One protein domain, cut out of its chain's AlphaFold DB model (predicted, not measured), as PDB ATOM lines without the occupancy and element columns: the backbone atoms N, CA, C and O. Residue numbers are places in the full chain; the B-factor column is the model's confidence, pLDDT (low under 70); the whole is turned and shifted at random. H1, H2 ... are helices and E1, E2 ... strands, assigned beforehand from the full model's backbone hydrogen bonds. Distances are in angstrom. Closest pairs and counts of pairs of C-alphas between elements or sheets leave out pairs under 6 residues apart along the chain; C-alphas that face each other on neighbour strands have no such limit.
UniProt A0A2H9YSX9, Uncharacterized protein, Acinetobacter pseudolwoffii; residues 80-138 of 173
ATOM      1  N   VAL A  80      -5.815   6.037  86.489       87.69
ATOM      2  CA  VAL A  80      -4.854   5.513  87.465       87.69
ATOM      3  C   VAL A  80      -5.350   4.175  87.982       87.69
ATOM      4  O   VAL A  80      -6.436   4.084  88.533       87.69
ATOM      5  N   THR A  81      -4.543   3.128  87.834       83.69
ATOM      6  CA  THR A  81      -4.847   1.806  88.387       83.69
ATOM      7  C   THR A  81      -4.209   1.659  89.773       83.69
ATOM      8  O   THR A  81      -2.980   1.571  89.884       83.69
ATOM      9  N   PRO A  82      -4.986   1.617  90.868       71.56
ATOM     10  CA  PRO A  82      -4.433   1.272  92.165       71.56
ATOM     11  C   PRO A  82      -3.927  -0.177  92.168       71.56
ATOM     12  O   PRO A  82      -4.632  -1.115  91.795       71.56
ATOM     13  N   PHE A  83      -2.703  -0.384  92.660       63.00
ATOM     14  CA  PHE A  83      -2.038  -1.697  92.683       63.00
ATOM     15  C   PHE A  83      -2.790  -2.801  93.457       63.00
ATOM     16  O   PHE A  83      -2.400  -3.965  93.382       63.00
ATOM     17  N   TYR A  84      -3.838  -2.469  94.217       62.28
ATOM     18  CA  TYR A  84      -4.535  -3.386  95.121       62.28
ATOM     19  C   TYR A  84      -5.810  -4.039  94.542       62.28
ATOM     20  O   TYR A  84      -6.375  -4.908  95.202       62.28
ATOM     21  N   HIS A  85      -6.219  -3.717  93.305       61.50
ATOM     22  CA  HIS A  85      -7.403  -4.304  92.643       61.50
ATOM     23  C   HIS A  85      -7.093  -4.999  91.309       61.50
ATOM     24  O   HIS A  85      -7.900  -4.996  90.376       61.50
ATOM     25  N   LEU A  86      -5.913  -5.615  91.199       67.88
ATOM     26  CA  LEU A  86      -5.541  -6.304  89.968       67.88
ATOM     27  C   LEU A  86      -6.362  -7.588  89.773       67.88
ATOM     28  O   LEU A  86      -6.278  -8.500  90.593       67.88
ATOM     29  N   GLY A  87      -7.137  -7.663  88.685       69.38
ATOM     30  CA  GLY A  87      -7.960  -8.833  88.360       69.38
ATOM     31  C   GLY A  87      -9.155  -9.043  89.295       69.38
ATOM     32  O   GLY A  87      -9.618 -10.172  89.437       69.38
ATOM     33  N   ALA A  88      -9.632  -7.983  89.957       76.00
ATOM     34  CA  ALA A  88     -10.793  -8.055  90.845       76.00
ATOM     35  C   ALA A  88     -12.112  -8.320  90.096       76.00
ATOM     36  O   ALA A  88     -13.063  -8.787  90.717       76.00
ATOM     37  N   TYR A  89     -12.145  -8.064  88.784       84.94
ATOM     38  CA  TYR A  89     -13.348  -8.145  87.961       84.94
ATOM     39  C   TYR A  89     -13.160  -9.105  86.788       84.94
ATOM     40  O   TYR A  89     -12.087  -9.172  86.180       84.94
ATOM     41  N   GLN A  90     -14.214  -9.852  86.463       87.94
ATOM     42  CA  GLN A  90     -14.209 -10.831  85.368       87.94
ATOM     43  C   GLN A  90     -14.728 -10.258  84.046       87.94
ATOM     44  O   GLN A  90     -14.479 -10.834  82.988       87.94
ATOM     45  N   SER A  91     -15.475  -9.153  84.095       90.81
ATOM     46  CA  SER A  91     -16.041  -8.500  82.915       90.81
ATOM     47  C   SER A  91     -16.448  -7.056  83.210       90.81
ATOM     48  O   SER A  91     -16.485  -6.638  84.362       90.81
ATOM     49  N   VAL A  92     -16.823  -6.315  82.166       90.44
ATOM     50  CA  VAL A  92     -17.425  -4.977  82.293       90.44
ATOM     51  C   VAL A  92     -18.728  -5.027  83.101       90.44
ATOM     52  O   VAL A  92     -18.920  -4.197  83.982       90.44
ATOM     53  N   ILE A  93     -19.573  -6.038  82.859       91.81
ATOM     54  CA  ILE A  93     -20.855  -6.230  83.565       91.81
ATOM     55  C   ILE A  93     -20.635  -6.533  85.053       91.81
ATOM     56  O   ILE A  93     -21.431  -6.146  85.890       91.81
ATOM     57  N   ASP A  94     -19.537  -7.196  85.404       90.94
ATOM     58  CA  ASP A  94     -19.199  -7.502  86.803       90.94
ATOM     59  C   ASP A  94     -18.850  -6.240  87.618       90.94
ATOM     60  O   ASP A  94     -18.941  -6.245  88.842       90.94
ATOM     61  N   TYR A  95     -18.445  -5.154  86.949       89.94
ATOM     62  CA  TYR A  95     -18.095  -3.891  87.597       89.94
ATOM     63  C   TYR A  95     -19.187  -2.821  87.467       89.94
ATOM     64  O   TYR A  95     -19.511  -2.154  88.445       89.94
ATOM     65  N   PHE A  96     -19.753  -2.655  86.269       90.25
ATOM     66  CA  PHE A  96     -20.749  -1.624  85.965       90.25
ATOM     67  C   PHE A  96     -22.193  -2.150  85.933       90.25
ATOM     68  O   PHE A  96     -23.101  -1.405  85.564       90.25
ATOM     69  N   ASP A  97     -22.431  -3.413  86.295       89.44
ATOM     70  CA  ASP A  97     -23.722  -4.083  86.118       89.44
ATOM     71  C   ASP A  97     -24.230  -3.937  84.662       89.44
ATOM     72  O   ASP A  97     -23.474  -4.082  83.699       89.44
ATOM     73  N   ASP A  98     -25.514  -3.629  84.480       90.25
ATOM     74  CA  ASP A  98     -26.139  -3.390  83.174       90.25
ATOM     75  C   ASP A  98     -26.066  -1.911  82.735       90.25
ATOM     76  O   ASP A  98     -26.789  -1.491  81.823       90.25
ATOM     77  N   MET A  99     -25.245  -1.081  83.394       89.75
ATOM     78  CA  MET A  99     -25.144   0.338  83.047       89.75
ATOM     79  C   MET A  99     -24.467   0.532  81.679       89.75
ATOM     80  O   MET A  99     -23.496  -0.156  81.362       89.75
ATOM     81  N   PRO A 100     -24.939   1.483  80.847       90.56
ATOM     82  CA  PRO A 100     -24.282   1.808  79.587       90.56
ATOM     83  C   PRO A 100     -22.848   2.296  79.802       90.56
ATOM     84  O   PRO A 100     -22.595   3.179  80.623       90.56
ATOM     85  N   THR A 101     -21.916   1.753  79.020       91.94
ATOM     86  CA  THR A 101     -20.500   2.131  79.057       91.94
ATOM     87  C   THR A 101     -20.001   2.552  77.685       91.94
ATOM     88  O   THR A 101     -20.421   2.002  76.663       91.94
ATOM     89  N   LYS A 102     -19.011   3.441  77.662       92.00
ATOM     90  CA  LYS A 102     -18.231   3.788  76.473       92.00
ATOM     91  C   LYS A 102     -16.817   3.224  76.576       92.00
ATOM     92  O   LYS A 102     -16.209   3.234  77.645       92.00
ATOM     93  N   LEU A 103     -16.284   2.778  75.442       92.38
ATOM     94  CA  LEU A 103     -14.903   2.322  75.327       92.38
ATOM     95  C   LEU A 103     -14.016   3.458  74.807       92.38
ATOM     96  O   LEU A 103     -14.275   4.022  73.743       92.38
ATOM     97  N   VAL A 104     -12.952   3.764  75.543       91.81
ATOM     98  CA  VAL A 104     -11.974   4.812  75.233       91.81
ATOM     99  C   VAL A 104     -10.569   4.210  75.255       91.81
ATOM    100  O   VAL A 104     -10.298   3.274  76.003       91.81
ATOM    101  N   ASN A 105      -9.663   4.720  74.418       88.62
ATOM    102  CA  ASN A 105      -8.270   4.282  74.415       88.62
ATOM    103  C   ASN A 105      -7.378   5.282  75.157       88.62
ATOM    104  O   ASN A 105      -7.301   6.444  74.761       88.62
ATOM    105  N   PHE A 106      -6.655   4.810  76.171       86.62
ATOM    106  CA  PHE A 106      -5.657   5.596  76.895       86.62
ATOM    107  C   PHE A 106      -4.281   4.969  76.721       86.62
ATOM    108  O   PHE A 106      -4.011   3.884  77.227       86.62
ATOM    109  N   ALA A 107      -3.398   5.650  75.986       80.75
ATOM    110  CA  ALA A 107      -2.015   5.218  75.762       80.75
ATOM    111  C   ALA A 107      -1.862   3.757  75.272       80.75
ATOM    112  O   ALA A 107      -0.859   3.108  75.573       80.75
ATOM    113  N   GLY A 108      -2.831   3.254  74.497       82.88
ATOM    114  CA  GLY A 108      -2.847   1.885  73.975       82.88
ATOM    115  C   GLY A 108      -3.692   0.895  74.780       82.88
ATOM    116  O   GLY A 108      -3.943  -0.196  74.277       82.88
ATOM    117  N   PHE A 109      -4.190   1.272  75.958       86.88
ATOM    118  CA  PHE A 109      -5.077   0.443  76.773       86.88
ATOM    119  C   PHE A 109      -6.545   0.719  76.461       86.88
ATOM    120  O   PHE A 109      -6.939   1.870  76.259       86.88
ATOM    121  N   ASN A 110      -7.352  -0.339  76.442       92.00
ATOM    122  CA  ASN A 110      -8.802  -0.234  76.342       92.00
ATOM    123  C   ASN A 110      -9.363   0.076  77.727       92.00
ATOM    124  O   ASN A 110      -9.059  -0.628  78.685       92.00
ATOM    125  N   VAL A 111     -10.167   1.126  77.837       92.44
ATOM    126  CA  VAL A 111     -10.749   1.571  79.101       92.44
ATOM    127  C   VAL A 111     -12.246   1.738  78.925       92.44
ATOM    128  O   VAL A 111     -12.699   2.459  78.036       92.44
ATOM    129  N   HIS A 112     -13.008   1.071  79.780       93.25
ATOM    130  CA  HIS A 112     -14.455   1.195  79.857       93.25
ATOM    131  C   HIS A 112     -14.806   2.237  80.916       93.25
ATOM    132  O   HIS A 112     -14.337   2.154  82.051       93.25
ATOM    133  N   LEU A 113     -15.613   3.217  80.525       91.81
ATOM    134  CA  LEU A 113     -16.126   4.285  81.381       91.81
ATOM    135  C   LEU A 113     -17.651   4.239  81.357       91.81
ATOM    136  O   LEU A 113     -18.222   3.869  80.328       91.81
ATOM    137  N   LEU A 114     -18.314   4.679  82.426       90.50
ATOM    138  CA  LEU A 114     -19.756   4.917  82.369       90.50
ATOM    139  C   LEU A 114     -20.086   5.934  81.272       90.50
ATOM    140  O   LEU A 114     -19.394   6.940  81.078       90.50
ATOM    141  N   ASP A 115     -21.150   5.652  80.525       86.75
ATOM    142  CA  ASP A 115     -21.716   6.571  79.541       86.75
ATOM    143  C   ASP A 115     -22.759   7.469  80.213       86.75
ATOM    144  O   ASP A 115     -23.950   7.461  79.901       86.75
ATOM    145  N   SER A 116     -22.298   8.206  81.219       76.12
ATOM    146  CA  SER A 116     -23.087   9.173  81.963       76.12
ATOM    147  C   SER A 116     -22.282  10.447  82.190       76.12
ATOM    148  O   SER A 116     -21.055  10.437  82.265       76.12
ATOM    149  N   ASP A 117     -22.993  11.566  82.322       61.47
ATOM    150  CA  ASP A 117     -22.408  12.847  82.735       61.47
ATOM    151  C   ASP A 117     -22.133  12.890  84.249       61.47
ATOM    152  O   ASP A 117     -21.782  13.944  84.781       61.47
ATOM    153  N   THR A 118     -22.328  11.773  84.959       55.03
ATOM    154  CA  THR A 118     -22.094  11.704  86.399       55.03
ATOM    155  C   THR A 118     -20.604  11.846  86.686       55.03
ATOM    156  O   THR A 118     -19.754  11.377  85.932       55.03
ATOM    157  N   GLU A 119     -20.294  12.504  87.797       56.69
ATOM    158  CA  GLU A 119     -18.938  12.685  88.328       56.69
ATOM    159  C   GLU A 119     -18.321  11.369  88.837       56.69
ATOM    160  O   GLU A 119     -17.305  11.402  89.513       56.69
ATOM    161  N   ASP A 120     -18.922  10.211  88.540       54.38
ATOM    162  CA  ASP A 120     -18.383   8.922  88.964       54.38
ATOM    163  C   ASP A 120     -17.111   8.601  88.170       54.38
ATOM    164  O   ASP A 120     -17.135   8.334  86.967       54.38
ATOM    165  N   GLU A 121     -15.994   8.627  88.892       73.69
ATOM    166  CA  GLU A 121     -14.620   8.480  88.402       73.69
ATOM    167  C   GLU A 121     -14.209   7.010  88.208       73.69
ATOM    168  O   GLU A 121     -13.057   6.714  87.914       73.69
ATOM    169  N   GLY A 122     -15.132   6.057  88.355       83.88
ATOM    170  CA  GLY A 122     -14.845   4.633  88.191       83.88
ATOM    171  C   GLY A 122     -14.570   4.246  86.734       83.88
ATOM    172  O   GLY A 122     -15.386   4.487  85.841       83.88
ATOM    173  N   ALA A 123     -13.440   3.588  86.488       90.75
ATOM    174  CA  ALA A 123     -13.028   3.083  85.185       90.75
ATOM    175  C   ALA A 123     -12.584   1.620  85.264       90.75
ATOM    176  O   ALA A 123     -12.094   1.141  86.287       90.75
ATOM    177  N   LEU A 124     -12.710   0.907  84.145       92.31
ATOM    178  CA  LEU A 124     -12.227  -0.464  84.027       92.31
ATOM    179  C   LEU A 124     -11.255  -0.585  82.857       92.31
ATOM    180  O   LEU A 124     -11.643  -0.498  81.691       92.31
ATOM    181  N   VAL A 125      -9.979  -0.787  83.168       91.88
ATOM    182  CA  VAL A 125      -8.926  -1.009  82.175       91.88
ATOM    183  C   VAL A 125      -8.924  -2.479  81.781       91.88
ATOM    184  O   VAL A 125      -8.897  -3.354  82.642       91.88
ATOM    185  N   GLU A 126      -8.926  -2.756  80.484       90.38
ATOM    186  CA  GLU A 126      -8.838  -4.095  79.913       90.38
ATOM    187  C   GLU A 126      -7.476  -4.300  79.242       90.38
ATOM    188  O   GLU A 126      -7.095  -3.572  78.320       90.38
ATOM    189  N   GLU A 127      -6.767  -5.349  79.655       86.06
ATOM    190  CA  GLU A 127      -5.557  -5.822  78.986       86.06
ATOM    191  C   GLU A 127      -5.610  -7.346  78.841       86.06
ATOM    192  O   GLU A 127      -5.678  -8.080  79.824       86.06
ATOM    193  N   ASN A 128      -5.574  -7.840  77.598       83.94
ATOM    194  CA  ASN A 128      -5.591  -9.275  77.281       83.94
ATOM    195  C   ASN A 128      -6.753 -10.060  77.935       83.94
ATOM    196  O   ASN A 128      -6.579 -11.210  78.335       83.94
ATOM    197  N   GLY A 129      -7.936  -9.442  78.043       84.00
ATOM    198  CA  GLY A 129      -9.120 -10.042  78.669       84.00
ATOM    199  C   GLY A 129      -9.089 -10.071  80.201       84.00
ATOM    200  O   GLY A 129      -9.933 -10.725  80.809       84.00
ATOM    201  N   VAL A 130      -8.127  -9.386  80.827       87.94
ATOM    202  CA  VAL A 130      -8.079  -9.145  82.273       87.94
ATOM    203  C   VAL A 130      -8.520  -7.715  82.552       87.94
ATOM    204  O   VAL A 130      -8.102  -6.794  81.849       87.94
ATOM    205  N   TYR A 131      -9.339  -7.543  83.588       89.75
ATOM    206  CA  TYR A 131      -9.917  -6.259  83.960       89.75
ATOM    207  C   TYR A 131      -9.331  -5.728  85.271       89.75
ATOM    208  O   TYR A 131      -9.184  -6.454  86.260       89.75
ATOM    209  N   PHE A 132      -9.007  -4.439  85.269       88.81
ATOM    210  CA  PHE A 132      -8.396  -3.722  86.381       88.81
ATOM    211  C   PHE A 132      -9.234  -2.496  86.703       88.81
ATOM    212  O   PHE A 132      -9.529  -1.703  85.809       88.81
ATOM    213  N   TYR A 133      -9.577  -2.325  87.976       90.00
ATOM    214  CA  TYR A 133     -10.147  -1.064  88.433       90.00
ATOM    215  C   TYR A 133      -9.163   0.074  88.180       90.00
ATOM    216  O   TYR A 133      -7.955  -0.079  88.398       90.00
ATOM    217  N   ALA A 134      -9.697   1.210  87.766       89.50
ATOM    218  CA  ALA A 134      -8.976   2.456  87.694       89.50
ATOM    219  C   ALA A 134      -9.864   3.624  88.110       89.50
ATOM    220  O   ALA A 134     -11.080   3.573  87.964       89.50
ATOM    221  N   ASP A 135      -9.220   4.687  88.562       88.94
ATOM    222  CA  ASP A 135      -9.827   5.998  88.742       88.94
ATOM    223  C   ASP A 135      -9.599   6.811  87.460       88.94
ATOM    224  O   ASP A 135      -8.485   6.830  86.926       88.94
ATOM    225  N   TYR A 136     -10.642   7.442  86.932       89.38
ATOM    226  CA  TYR A 136     -10.624   8.297  85.751       89.38
ATOM    227  C   TYR A 136     -10.615   9.765  86.146       89.38
ATOM    228  O   TYR A 136     -11.469  10.235  86.888       89.38
ATOM    229  N   TYR A 137      -9.688  10.498  85.544       88.75
ATOM    230  CA  TYR A 137      -9.485  11.915  85.772       88.75
ATOM    231  C   TYR A 137      -9.581  12.668  84.455       88.75
ATOM    232  O   TYR A 137      -9.015  12.268  83.428       88.75
ATOM    233  N   ARG A 138     -10.280  13.799  84.490       89.00
ATOM    234  CA  ARG A 138     -10.420  14.670  83.327       89.00
ATOM    235  C   ARG A 138      -9.174  15.540  83.160       89.00
ATOM    236  O   ARG A 138      -8.417  15.833  84.086       89.00
TER     237      ARG A 138
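What this domain is: This is residues 80 to 138 of the 173 residues of an uncharacterized protein of Acinetobacter pseudolwoffii (UniProt A0A2H9YSX9). One strongly twisted five-strand sheet has a short helix, H1, over one face. Its order is E1 - E5 - E4 - E3 - E2, antiparallel; E2 to E5 form a meander, each the antiparallel neighbour of the one before. The 59 printed residues run E1 H1 E2 E3 E4 E5, mostly strand, compact: radius of gyration of the C-alphas 10.5 A, spans 26 by 24 by 20 A.

Where its parts are: Find C-alpha 130 at (-8.079, -9.145, 82.273); E5 runs to residue 137, 21.4 A, and bends by 51 degrees at residue 133. E4 is 122 to 127, E3 109 to 114, E2 101 to 106, H1 92 to 96; E1, 86 to 89, starts at (-5.541, -6.304, 89.968).

How they stand to each other: Within hydrogen-bond range, find N 125 and O 132 in hairpin E4 and E5, N 112 and O 124 in E3 and E4, N 104 and O 111 in E2 and E3, each 2.8 A, and N 87 and O 131 between E1 and E5, 3.4 A. H1, its O i to N i+4 pair within range, is on the sheet, height 7.0 A; closest to E4 are C-alphas 92 and 124, 7.1 A.

The domain as a whole: The printed part has no cut and no long link. Residues 83 to 87 and 117 to 120 have pLDDT under 70.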